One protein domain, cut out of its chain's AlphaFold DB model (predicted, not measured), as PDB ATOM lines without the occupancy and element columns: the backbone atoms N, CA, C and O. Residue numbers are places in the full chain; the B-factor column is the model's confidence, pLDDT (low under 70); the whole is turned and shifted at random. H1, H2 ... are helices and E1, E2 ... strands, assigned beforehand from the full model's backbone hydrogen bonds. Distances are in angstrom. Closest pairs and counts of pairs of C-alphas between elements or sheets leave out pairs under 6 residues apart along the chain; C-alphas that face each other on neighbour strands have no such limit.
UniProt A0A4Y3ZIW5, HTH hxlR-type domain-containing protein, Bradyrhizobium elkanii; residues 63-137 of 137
ATOM      1  N   PRO A  63      45.726  33.741 -14.305       93.25
ATOM      2  CA  PRO A  63      45.039  32.589 -14.896       93.25
ATOM      3  C   PRO A  63      45.897  31.316 -14.909       93.25
ATOM      4  O   PRO A  63      45.391  30.221 -14.662       93.25
ATOM      5  N   VAL A  64      47.215  31.447 -15.106       94.75
ATOM      6  CA  VAL A  64      48.154  30.312 -15.043       94.75
ATOM      7  C   VAL A  64      48.225  29.756 -13.621       94.75
ATOM      8  O   VAL A  64      48.209  28.540 -13.422       94.75
ATOM      9  N   LEU A  65      48.247  30.630 -12.609       94.50
ATOM     10  CA  LEU A  65      48.197  30.205 -11.210       94.50
ATOM     11  C   LEU A  65      46.884  29.474 -10.883       94.50
ATOM     12  O   LEU A  65      46.918  28.484 -10.151       94.50
ATOM     13  N   MET A  66      45.748  29.934 -11.412       94.56
ATOM     14  CA  MET A  66      44.456  29.262 -11.230       94.56
ATOM     15  C   MET A  66      44.420  27.897 -11.918       94.56
ATOM     16  O   MET A  66      43.988  26.930 -11.300       94.56
ATOM     17  N   ALA A  67      44.972  27.771 -13.126       94.62
ATOM     18  CA  ALA A  67      45.100  26.477 -13.796       94.62
ATOM     19  C   ALA A  67      45.943  25.478 -12.976       94.62
ATOM     20  O   ALA A  67      45.531  24.334 -12.775       94.62
ATOM     21  N   LEU A  68      47.080  25.922 -12.420       95.25
ATOM     22  CA  LEU A  68      47.903  25.098 -11.523       95.25
ATOM     23  C   LEU A  68      47.156  24.710 -10.240       95.25
ATOM     24  O   LEU A  68      47.280  23.577  -9.774       95.25
ATOM     25  N   ARG A  69      46.371  25.633  -9.667       93.25
ATOM     26  CA  ARG A  69      45.523  25.348  -8.502       93.25
ATOM     27  C   ARG A  69      44.476  24.291  -8.831       93.25
ATOM     28  O   ARG A  69      44.339  23.354  -8.054       93.25
ATOM     29  N   ALA A  70      43.757  24.434  -9.943       94.19
ATOM     30  CA  ALA A  70      42.744  23.473 -10.362       94.19
ATOM     31  C   ALA A  70      43.339  22.070 -10.487       94.19
ATOM     32  O   ALA A  70      42.841  21.138  -9.866       94.19
ATOM     33  N   TRP A  71      44.469  21.952 -11.187       95.50
ATOM     34  CA  TRP A  71      45.185  20.687 -11.315       95.50
ATOM     35  C   TRP A  71      45.576  20.094  -9.949       95.50
ATOM     36  O   TRP A  71      45.316  18.920  -9.694       95.50
ATOM     37  N   GLY A  72      46.141  20.900  -9.044       94.31
ATOM     38  CA  GLY A  72      46.555  20.427  -7.721       94.31
ATOM     39  C   GLY A  72      45.388  20.001  -6.824       94.31
ATOM     40  O   GLY A  72      45.488  19.000  -6.121       94.31
ATOM     41  N   GLU A  73      44.265  20.723  -6.861       92.81
ATOM     42  CA  GLU A  73      43.050  20.354  -6.120       92.81
ATOM     43  C   GLU A  73      42.428  19.053  -6.661       92.81
ATOM     44  O   GLU A  73      41.837  18.306  -5.889       92.81
ATOM     45  N   THR A  74      42.590  18.752  -7.955       91.50
ATOM     46  CA  THR A  74      42.103  17.503  -8.563       91.50
ATOM     47  C   THR A  74      43.016  16.308  -8.289       91.50
ATOM     48  O   THR A  74      42.518  15.223  -8.002       91.50
ATOM     49  N   TRP A  75      44.337  16.477  -8.392       94.62
ATOM     50  CA  TRP A  75      45.272  15.343  -8.457       94.62
ATOM     51  C   TRP A  75      46.182  15.189  -7.240       94.62
ATOM     52  O   TRP A  75      46.721  14.108  -7.020       94.62
ATOM     53  N   CYS A  76      46.385  16.247  -6.454       93.50
ATOM     54  CA  CYS A  76      47.350  16.240  -5.351       93.50
ATOM     55  C   CYS A  76      46.700  16.204  -3.964       93.50
ATOM     56  O   CYS A  76      47.423  16.171  -2.970       93.50
ATOM     57  N   LYS A  77      45.366  16.223  -3.876       89.81
ATOM     58  CA  LYS A  77      44.639  16.231  -2.605       89.81
ATOM     59  C   LYS A  77      43.861  14.955  -2.363       89.81
ATOM     60  O   LYS A  77      43.314  14.347  -3.277       89.81
ATOM     61  N   SER A  78      43.767  14.585  -1.088       88.31
ATOM     62  CA  SER A  78      42.860  13.515  -0.682       88.31
ATOM     63  C   SER A  78      41.400  13.993  -0.740       88.31
ATOM     64  O   SER A  78      41.137  15.160  -0.447       88.31
ATOM     65  N   PRO A  79      40.419  13.106  -0.999       80.69
ATOM     66  CA  PRO A  79      39.000  13.480  -1.013       80.69
ATOM     67  C   PRO A  79      38.474  14.074   0.304       80.69
ATOM     68  O   PRO A  79      37.432  14.721   0.324       80.69
ATOM     69  N   ARG A  80      39.175  13.835   1.421       83.19
ATOM     70  CA  ARG A  80      38.813  14.346   2.755       83.19
ATOM     71  C   ARG A  80      39.431  15.711   3.054       83.19
ATOM     72  O   ARG A  80      39.126  16.314   4.082       83.19
ATOM     73  N   GLU A  81      40.327  16.187   2.199       85.75
ATOM     74  CA  GLU A  81      41.008  17.456   2.386       85.75
ATOM     75  C   GLU A  81      40.202  18.594   1.759       85.75
ATOM     76  O   GLU A  81      39.959  18.630   0.556       85.75
ATOM     77  N   GLY A  82      39.786  19.551   2.590       87.31
ATOM     78  CA  GLY A  82      39.101  20.749   2.113       87.31
ATOM     79  C   GLY A  82      39.987  21.652   1.245       87.31
ATOM     80  O   GLY A  82      41.222  21.574   1.227       87.31
ATOM     81  N   ARG A  83      39.346  22.591   0.548       91.19
ATOM     82  CA  ARG A  83      40.048  23.641  -0.202       91.19
ATOM     83  C   ARG A  83      40.787  24.570   0.769       91.19
ATOM     84  O   ARG A  83      40.275  24.904   1.834       91.19
ATOM     85  N   ALA A  84      41.989  25.010   0.399       92.06
ATOM     86  CA  ALA A  84      42.751  25.969   1.213       92.06
ATOM     87  C   ALA A  84      42.211  27.402   1.051       92.06
ATOM     88  O   ALA A  84      42.191  28.190   1.995       92.06
ATOM     89  N   MET A  85      41.741  27.703  -0.160       92.62
ATOM     90  CA  MET A  85      41.185  28.990  -0.567       92.62
ATOM     91  C   MET A  85      39.815  28.772  -1.214       92.62
ATOM     92  O   MET A  85      39.679  27.867  -2.047       92.62
ATOM     93  N   SER A  86      38.846  29.625  -0.905       92.94
ATOM     94  CA  SER A  86      37.651  29.872  -1.719       92.94
ATOM     95  C   SER A  86      37.831  31.186  -2.474       92.94
ATOM     96  O   SER A  86      38.504  32.092  -1.991       92.94
ATOM     97  N   TYR A  87      37.264  31.280  -3.676       95.00
ATOM     98  CA  TYR A  87      37.276  32.518  -4.450       95.00
ATOM     99  C   TYR A  87      35.864  32.880  -4.893       95.00
ATOM    100  O   TYR A  87      35.127  32.012  -5.370       95.00
ATOM    101  N   THR A  88      35.541  34.162  -4.781       96.69
ATOM    102  CA  THR A  88      34.315  34.780  -5.286       96.69
ATOM    103  C   THR A  88      34.672  35.667  -6.468       96.69
ATOM    104  O   THR A  88      35.576  36.500  -6.366       96.69
ATOM    105  N   HIS A  89      33.965  35.477  -7.583       97.12
ATOM    106  CA  HIS A  89      34.090  36.337  -8.752       97.12
ATOM    107  C   HIS A  89      33.219  37.575  -8.541       97.12
ATOM    108  O   HIS A  89      31.996  37.470  -8.465       97.12
ATOM    109  N   LEU A  90      33.846  38.742  -8.417       96.06
ATOM    110  CA  LEU A  90      33.182  39.997  -8.075       96.06
ATOM    111  C   LEU A  90      32.160  40.435  -9.127       96.06
ATOM    112  O   LEU A  90      31.124  40.973  -8.754       96.06
ATOM    113  N   VAL A  91      32.409  40.154 -10.409       94.94
ATOM    114  CA  VAL A  91      31.509  40.551 -11.505       94.94
ATOM    115  C   VAL A  91      30.143  39.869 -11.390       94.94
ATOM    116  O   VAL A  91      29.119  40.511 -11.603       94.94
ATOM    117  N   CYS A  92      30.099  38.580 -11.032       96.56
ATOM    118  CA  CYS A  92      28.839  37.831 -10.922       96.56
ATOM    119  C   CYS A  92      28.381  37.578  -9.476       96.56
ATOM    120  O   CYS A  92      27.287  37.052  -9.266       96.56
ATOM    121  N   GLY A  93      29.209  37.911  -8.483       95.94
ATOM    122  CA  GLY A  93      28.925  37.743  -7.056       95.94
ATOM    123  C   GLY A  93      28.875  36.290  -6.568       95.94
ATOM    124  O   GLY A  93      28.442  36.040  -5.446       95.94
ATOM    125  N   LYS A  94      29.286  35.319  -7.391       96.75
ATOM    126  CA  LYS A  94      29.174  33.880  -7.101       96.75
ATOM    127  C   LYS A  94      30.546  33.223  -6.911       96.75
ATOM    128  O   LYS A  94      31.563  33.774  -7.350       96.75
ATOM    129  N   PRO A  95      30.604  32.027  -6.293       96.25
ATOM    130  CA  PRO A  95      31.831  31.244  -6.230       96.25
ATOM    131  C   PRO A  95      32.429  31.020  -7.624       96.25
ATOM    132  O   PRO A  95      31.754  30.554  -8.544       96.25
ATOM    133  N   ALA A  96      33.707  31.358  -7.776       95.06
ATOM    134  CA  ALA A  96      34.396  31.316  -9.063       95.06
ATOM    135  C   ALA A  96      34.802  29.898  -9.488       95.06
ATOM    136  O   ALA A  96      34.968  29.640 -10.676       95.06
ATOM    137  N   GLY A  97      34.966  28.986  -8.525       93.44
ATOM    138  CA  GLY A  97      35.443  27.630  -8.782       93.44
ATOM    139  C   GLY A  97      36.964  27.483  -8.685       93.44
ATOM    140  O   GLY A  97      37.621  28.092  -7.823       93.44
ATOM    141  N   LEU A  98      37.524  26.593  -9.503       91.50
ATOM    142  CA  LEU A  98      38.944  26.230  -9.465       91.50
ATOM    143  C   LEU A  98      39.774  26.786 -10.624       91.50
ATOM    144  O   LEU A  98      40.961  27.042 -10.425       91.50
ATOM    145  N   GLY A  99      39.165  26.951 -11.797       90.50
ATOM    146  CA  GLY A  99      39.863  27.230 -13.047       90.50
ATOM    147  C   GLY A  99      40.117  28.711 -13.362       90.50
ATOM    148  O   GLY A  99      39.796  29.599 -12.571       90.50
ATOM    149  N   PRO A 100      40.698  28.984 -14.547       92.75
ATOM    150  CA  PRO A 100      40.899  30.337 -15.076       92.75
ATOM    151  C   PRO A 100      39.618  30.972 -15.650       92.75
ATOM    152  O   PRO A 100      39.648  32.112 -16.107       92.75
ATOM    153  N   VAL A 101      38.504  30.242 -15.633       94.75
ATOM    154  CA  VAL A 101      37.177  30.689 -16.061       94.75
ATOM    155  C   VAL A 101      36.217  30.462 -14.901       94.75
ATOM    156  O   VAL A 101      36.293  29.431 -14.229       94.75
ATOM    157  N   CYS A 102      35.331  31.423 -14.657       95.44
ATOM    158  CA  CYS A 102      34.339  31.343 -13.600       95.44
ATOM    159  C   CYS A 102      33.329  30.228 -13.901       95.44
ATOM    160  O   CYS A 102      32.569  30.317 -14.863       95.44
ATOM    161  N   GLU A 103      33.245  29.220 -13.034       95.62
ATOM    162  CA  GLU A 103      32.289  28.107 -13.175       95.62
ATOM    163  C   GLU A 103      30.820  28.567 -13.078       95.62
ATOM    164  O   GLU A 103      29.921  27.874 -13.544       95.62
ATOM    165  N   SER A 104      30.567  29.745 -12.496       95.50
ATOM    166  CA  SER A 104      29.213  30.277 -12.298       95.50
ATOM    167  C   SER A 104      28.680  31.128 -13.455       95.50
ATOM    168  O   SER A 104      27.462  31.239 -13.596       95.50
ATOM    169  N   CYS A 105      29.543  31.791 -14.233       96.69
ATOM    170  CA  CYS A 105      29.114  32.694 -15.315       96.69
ATOM    171  C   CYS A 105      29.840  32.490 -16.650       96.69
ATOM    172  O   CYS A 105      29.438  33.097 -17.631       96.69
ATOM    173  N   GLY A 106      30.879  31.655 -16.706       94.81
ATOM    174  CA  GLY A 106      31.606  31.343 -17.940       94.81
ATOM    175  C   GLY A 106      32.635  32.388 -18.382       94.81
ATOM    176  O   GLY A 106      33.350  32.143 -19.349       94.81
ATOM    177  N   GLU A 107      32.759  33.511 -17.673       94.69
ATOM    178  CA  GLU A 107      33.722  34.567 -18.009       94.69
ATOM    179  C   GLU A 107      35.132  34.265 -17.468       94.69
ATOM    180  O   GLU A 107      35.259  33.669 -16.386       94.69
ATOM    181  N   PRO A 108      36.207  34.678 -18.170       92.69
ATOM    182  CA  PRO A 108      37.572  34.602 -17.656       92.69
ATOM    183  C   PRO A 108      37.721  35.342 -16.323       92.69
ATOM    184  O   PRO A 108      37.177  36.430 -16.144       92.69
ATOM    185  N   VAL A 109      38.491  34.778 -15.388       91.19
ATOM    186  CA  VAL A 109      38.769  35.451 -14.110       91.19
ATOM    187  C   VAL A 109      40.086  36.216 -14.169       91.19
ATOM    188  O   VAL A 109      41.154  35.649 -14.421       91.19
ATOM    189  N   HIS A 110      40.031  37.507 -13.855       91.50
ATOM    190  CA  HIS A 110      41.217  38.324 -13.615       91.50
ATOM    191  C   HIS A 110      41.478  38.468 -12.116       91.50
ATOM    192  O   HIS A 110      40.577  38.333 -11.287       91.50
ATOM    193  N   ARG A 111      42.731  38.758 -11.736       91.94
ATOM    194  CA  ARG A 111      43.082  38.927 -10.318       91.94
ATOM    195  C   ARG A 111      42.274  40.045  -9.654       91.94
ATOM    196  O   ARG A 111      41.915  39.892  -8.487       91.94
ATOM    197  N   ALA A 112      42.022  41.139 -10.370       92.75
ATOM    198  CA  ALA A 112      41.277  42.294  -9.869       92.75
ATOM    199  C   ALA A 112      39.822  41.943  -9.515       92.75
ATOM    200  O   ALA A 112      39.303  42.434  -8.516       92.75
ATOM    201  N   ASP A 113      39.223  41.008 -10.251       93.19
ATOM    202  CA  ASP A 113      37.816  40.625 -10.113       93.19
ATOM    203  C   ASP A 113      37.610  39.451  -9.149       93.19
ATOM    204  O   ASP A 113      36.540  38.847  -9.097       93.19
ATOM    205  N   MET A 114      38.641  39.089  -8.383       93.06
ATOM    206  CA  MET A 114      38.648  37.896  -7.544       93.06
ATOM    207  C   MET A 114      38.951  38.242  -6.093       93.06
ATOM    208  O   MET A 114      40.051  38.690  -5.743       93.06
ATOM    209  N   VAL A 115      37.996  37.947  -5.213       93.81
ATOM    210  CA  VAL A 115      38.216  37.965  -3.764       93.81
ATOM    211  C   VAL A 115      38.455  36.543  -3.299       93.81
ATOM    212  O   VAL A 115      37.635  35.659  -3.527       93.81
ATOM    213  N   GLY A 116      39.618  36.322  -2.692       92.69
ATOM    214  CA  GLY A 116      40.018  35.034  -2.145       92.69
ATOM    215  C   GLY A 116      39.937  35.041  -0.627       92.69
ATOM    216  O   GLY A 116      40.555  35.890   0.013       92.69
ATOM    217  N   GLU A 117      39.247  34.062  -0.065       93.81
ATOM    218  CA  GLU A 117      39.160  33.837   1.372       93.81
ATOM    219  C   GLU A 117      39.932  32.571   1.741       93.81
ATOM    220  O   GLU A 117      39.836  31.531   1.083       93.81
ATOM    221  N   ARG A 118      40.739  32.667   2.801       95.00
ATOM    222  CA  ARG A 118      41.438  31.516   3.378       95.00
ATOM    223  C   ARG A 118      40.475  30.779   4.287       95.00
ATOM    224  O   ARG A 118      39.792  31.401   5.097       95.00
ATOM    225  N   THR A 119      40.471  29.455   4.220       94.31
ATOM    226  CA  THR A 119      39.724  28.687   5.217       94.31
ATOM    227  C   THR A 119      40.366  28.841   6.601       94.31
ATOM    228  O   THR A 119      41.587  29.007   6.690       94.31
ATOM    229  N   PRO A 120      39.601  28.724   7.705       95.25
ATOM    230  CA  PRO A 120      40.157  28.853   9.054       95.25
ATOM    231  C   PRO A 120      41.306  27.879   9.338       95.25
ATOM    232  O   PRO A 120      42.267  28.232  10.015       95.25
ATOM    233  N   LYS A 121      41.235  26.656   8.789       94.31
ATOM    234  CA  LYS A 121      42.324  25.673   8.880       94.31
ATOM    235  C   LYS A 121      43.596  26.199   8.212       94.31
ATOM    236  O   LYS A 121      44.656  26.156   8.824       94.31
ATOM    237  N   TYR A 122      43.481  26.699   6.982       94.50
ATOM    238  CA  TYR A 122      44.631  27.194   6.234       94.50
ATOM    239  C   TYR A 122      45.207  28.481   6.835       94.50
ATOM    240  O   TYR A 122      46.419  28.667   6.831       94.50
ATOM    241  N   GLN A 123      44.363  29.351   7.399       95.75
ATOM    242  CA  GLN A 123      44.834  30.535   8.115       95.75
ATOM    243  C   GLN A 123      45.690  30.144   9.331       95.75
ATOM    244  O   GLN A 123      46.823  30.606   9.421       95.75
ATOM    245  N   ARG A 124      45.222  29.209  10.175       96.69
ATOM    246  CA  ARG A 124      46.005  28.708  11.323       96.69
ATOM    247  C   ARG A 124      47.349  28.113  10.913       96.69
ATOM    248  O   ARG A 124      48.366  28.470  11.486       96.69
ATOM    249  N   GLU A 125      47.368  27.273   9.879       95.56
ATOM    250  CA  GLU A 125      48.608  26.683   9.348       95.56
ATOM    251  C   GLU A 125      49.623  27.761   8.922       95.56
ATOM    252  O   GLU A 125      50.829  27.619   9.127       95.56
ATOM    253  N   ARG A 126      49.153  28.859   8.317       96.25
ATOM    254  CA  ARG A 126      50.019  29.982   7.935       96.25
ATOM    255  C   ARG A 126      50.515  30.766   9.144       96.25
ATOM    256  O   ARG A 126      51.678  31.168   9.137       96.25
ATOM    257  N   ASP A 127      49.671  30.973  10.147       96.81
ATOM    258  CA  ASP A 127      50.053  31.655  11.386       96.81
ATOM    259  C   ASP A 127      51.113  30.836  12.138       96.81
ATOM    260  O   ASP A 127      52.164  31.363  12.490       96.81
ATOM    261  N   GLU A 128      50.924  29.519  12.256       96.88
ATOM    262  CA  GLU A 128      51.897  28.590  12.847       96.88
ATOM    263  C   GLU A 128      53.251  28.624  12.120       96.88
ATOM    264  O   GLU A 128      54.297  28.711  12.764       96.88
ATOM    265  N   ARG A 129      53.256  28.628  10.777       96.12
ATOM    266  CA  ARG A 129      54.495  28.790   9.987       96.12
ATOM    267  C   ARG A 129      55.204  30.105  10.282       96.12
ATOM    268  O   ARG A 129      56.432  30.139  10.322       96.12
ATOM    269  N   TRP A 130      54.447  31.188  10.446       96.06
ATOM    270  CA  TRP A 130      55.009  32.500  10.745       96.06
ATOM    271  C   TRP A 130      55.609  32.556  12.150       96.06
ATOM    272  O   TRP A 130      56.736  33.025  12.312       96.06
ATOM    273  N   GLU A 131      54.903  32.035  13.153       96.44
ATOM    274  CA  GLU A 131      55.413  31.958  14.523       96.44
ATOM    275  C   GLU A 131      56.665  31.080  14.611       96.44
ATOM    276  O   GLU A 131      57.675  31.505  15.175       96.44
ATOM    277  N   ALA A 132      56.655  29.907  13.971       94.88
ATOM    278  CA  ALA A 132      57.825  29.036  13.900       94.88
ATOM    279  C   ALA A 132      59.017  29.728  13.220       94.88
ATOM    280  O   ALA A 132      60.143  29.644  13.705       94.88
ATOM    281  N   PHE A 133      58.780  30.462  12.126       94.38
ATOM    282  CA  PHE A 133      59.830  31.209  11.436       94.38
ATOM    283  C   PHE A 133      60.463  32.278  12.335       94.38
ATOM    284  O   PHE A 133      61.690  32.355  12.420       94.38
ATOM    285  N   LYS A 134      59.644  33.069  13.043       93.69
ATOM    286  CA  LYS A 134      60.131  34.085  13.988       93.69
ATOM    287  C   LYS A 134      60.929  33.477  15.139       93.69
ATOM    288  O   LYS A 134      61.927  34.058  15.533       93.69
ATOM    289  N   ALA A 135      60.523  32.317  15.654       93.06
ATOM    290  CA  ALA A 135      61.226  31.648  16.749       93.06
ATOM    291  C   ALA A 135      62.647  31.181  16.371       93.06
ATOM    292  O   ALA A 135      63.478  30.963  17.246       93.06
ATOM    293  N   THR A 136      62.930  31.025  15.073       88.00
ATOM    294  CA  THR A 136      64.243  30.596  14.556       88.00
ATOM    295  C   THR A 136      65.165  31.748  14.134       88.00
ATOM    296  O   THR A 136      66.238  31.490  13.586       88.00
ATOM    297  N   ARG A 137      64.743  33.003  14.326       76.38
ATOM    298  CA  ARG A 137      65.369  34.210  13.766       76.38
ATOM    299  C   ARG A 137      65.886  35.168  14.829       76.38
ATOM    300  O   ARG A 137      65.269  35.255  15.909       76.38
TER     301      ARG A 137
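What this domain is: This is residues 63 to 137 of the 137 residues of the protein "HTH hxlR-type domain-containing protein" of Bradyrhizobium elkanii (UniProt A0A4Y3ZIW5). A small body, made of a two-stranded hairpin, a long loop and one helix, has a second helix sticking out of it as an arm. E1 and E2 lie side by side as the hairpin; the long loop of residues 90 to 113 folds up beyond one end of it, H1 sits beside that loop, and H2 leaves from the other end of the hairpin, with residues 127 to 137 sticking out. The printed part has 75 residues with two named helices and two named strands, in the order H1, E1, E2, H2, and its class is mixed, helices and strands; the sheet, in the order E1 - E2, is antiparallel. The whole is loose, with a radius of gyration of the C-alphas of 14.6 A, and elongated, spanning 45 by 27 by 21 A.

How they stand to each other: H1, residues 63 to 75, is joined by a short link of 9 residues to E1, residues 85 to 89. E1 and E2, residues 114 to 118, are antiparallel neighbours and form a hairpin, with 157 degrees between their directions. The C-alphas of 87 and 116 face each other at 4.4 A. N 86 and O 117 are within hydrogen-bond range at 2.9 A, and N 115 and O 88 at 3.0 A. Residues 88 to 89 of E1 also pair, antiparallel, with residues 94 to 95. A tight link of 1 residue joins E2 to H2, residues 120 to 135. E1 and H2 have 1 pair of C-alphas within 8 A, those of Met 85 and Tyr 122, 7.8 A apart. H1 is apart from E2 and from H2. In H1 and H2 every O i to N i+4 pair is within hydrogen-bond range.

Where its parts are: H1 runs from Pro 63, C-alpha at (45.039, 32.589, -14.896), to Trp 75, 18.4 A from first to last C-alpha. E1 runs from Met 85, C-alpha at (41.185, 28.990, -0.567), to His 89, and E2 from Met 114 to Arg 118. H2, the longest helix with 16 residues, runs 22.6 A from Pro 120 to Ala 135, whose C-alpha is at (61.226, 31.648, 16.749).

The domain as a whole: The two C-alphas farthest apart, those of Cys 105 and Arg 137, are 46.5 A apart. Residues 75 to 80 stand free, and so do residues 127 to 137, of which 127 to 135 belong to H2. Without these stretches the body has 58 residues and spans 32 by 22 by 17 A. The link from E1 to E2 is long, with 24 residues. The printed part has no cut and ends at residue 137, the chain's last. The mean pLDDT of the printed part is 93.4, and no printed residue is under 70.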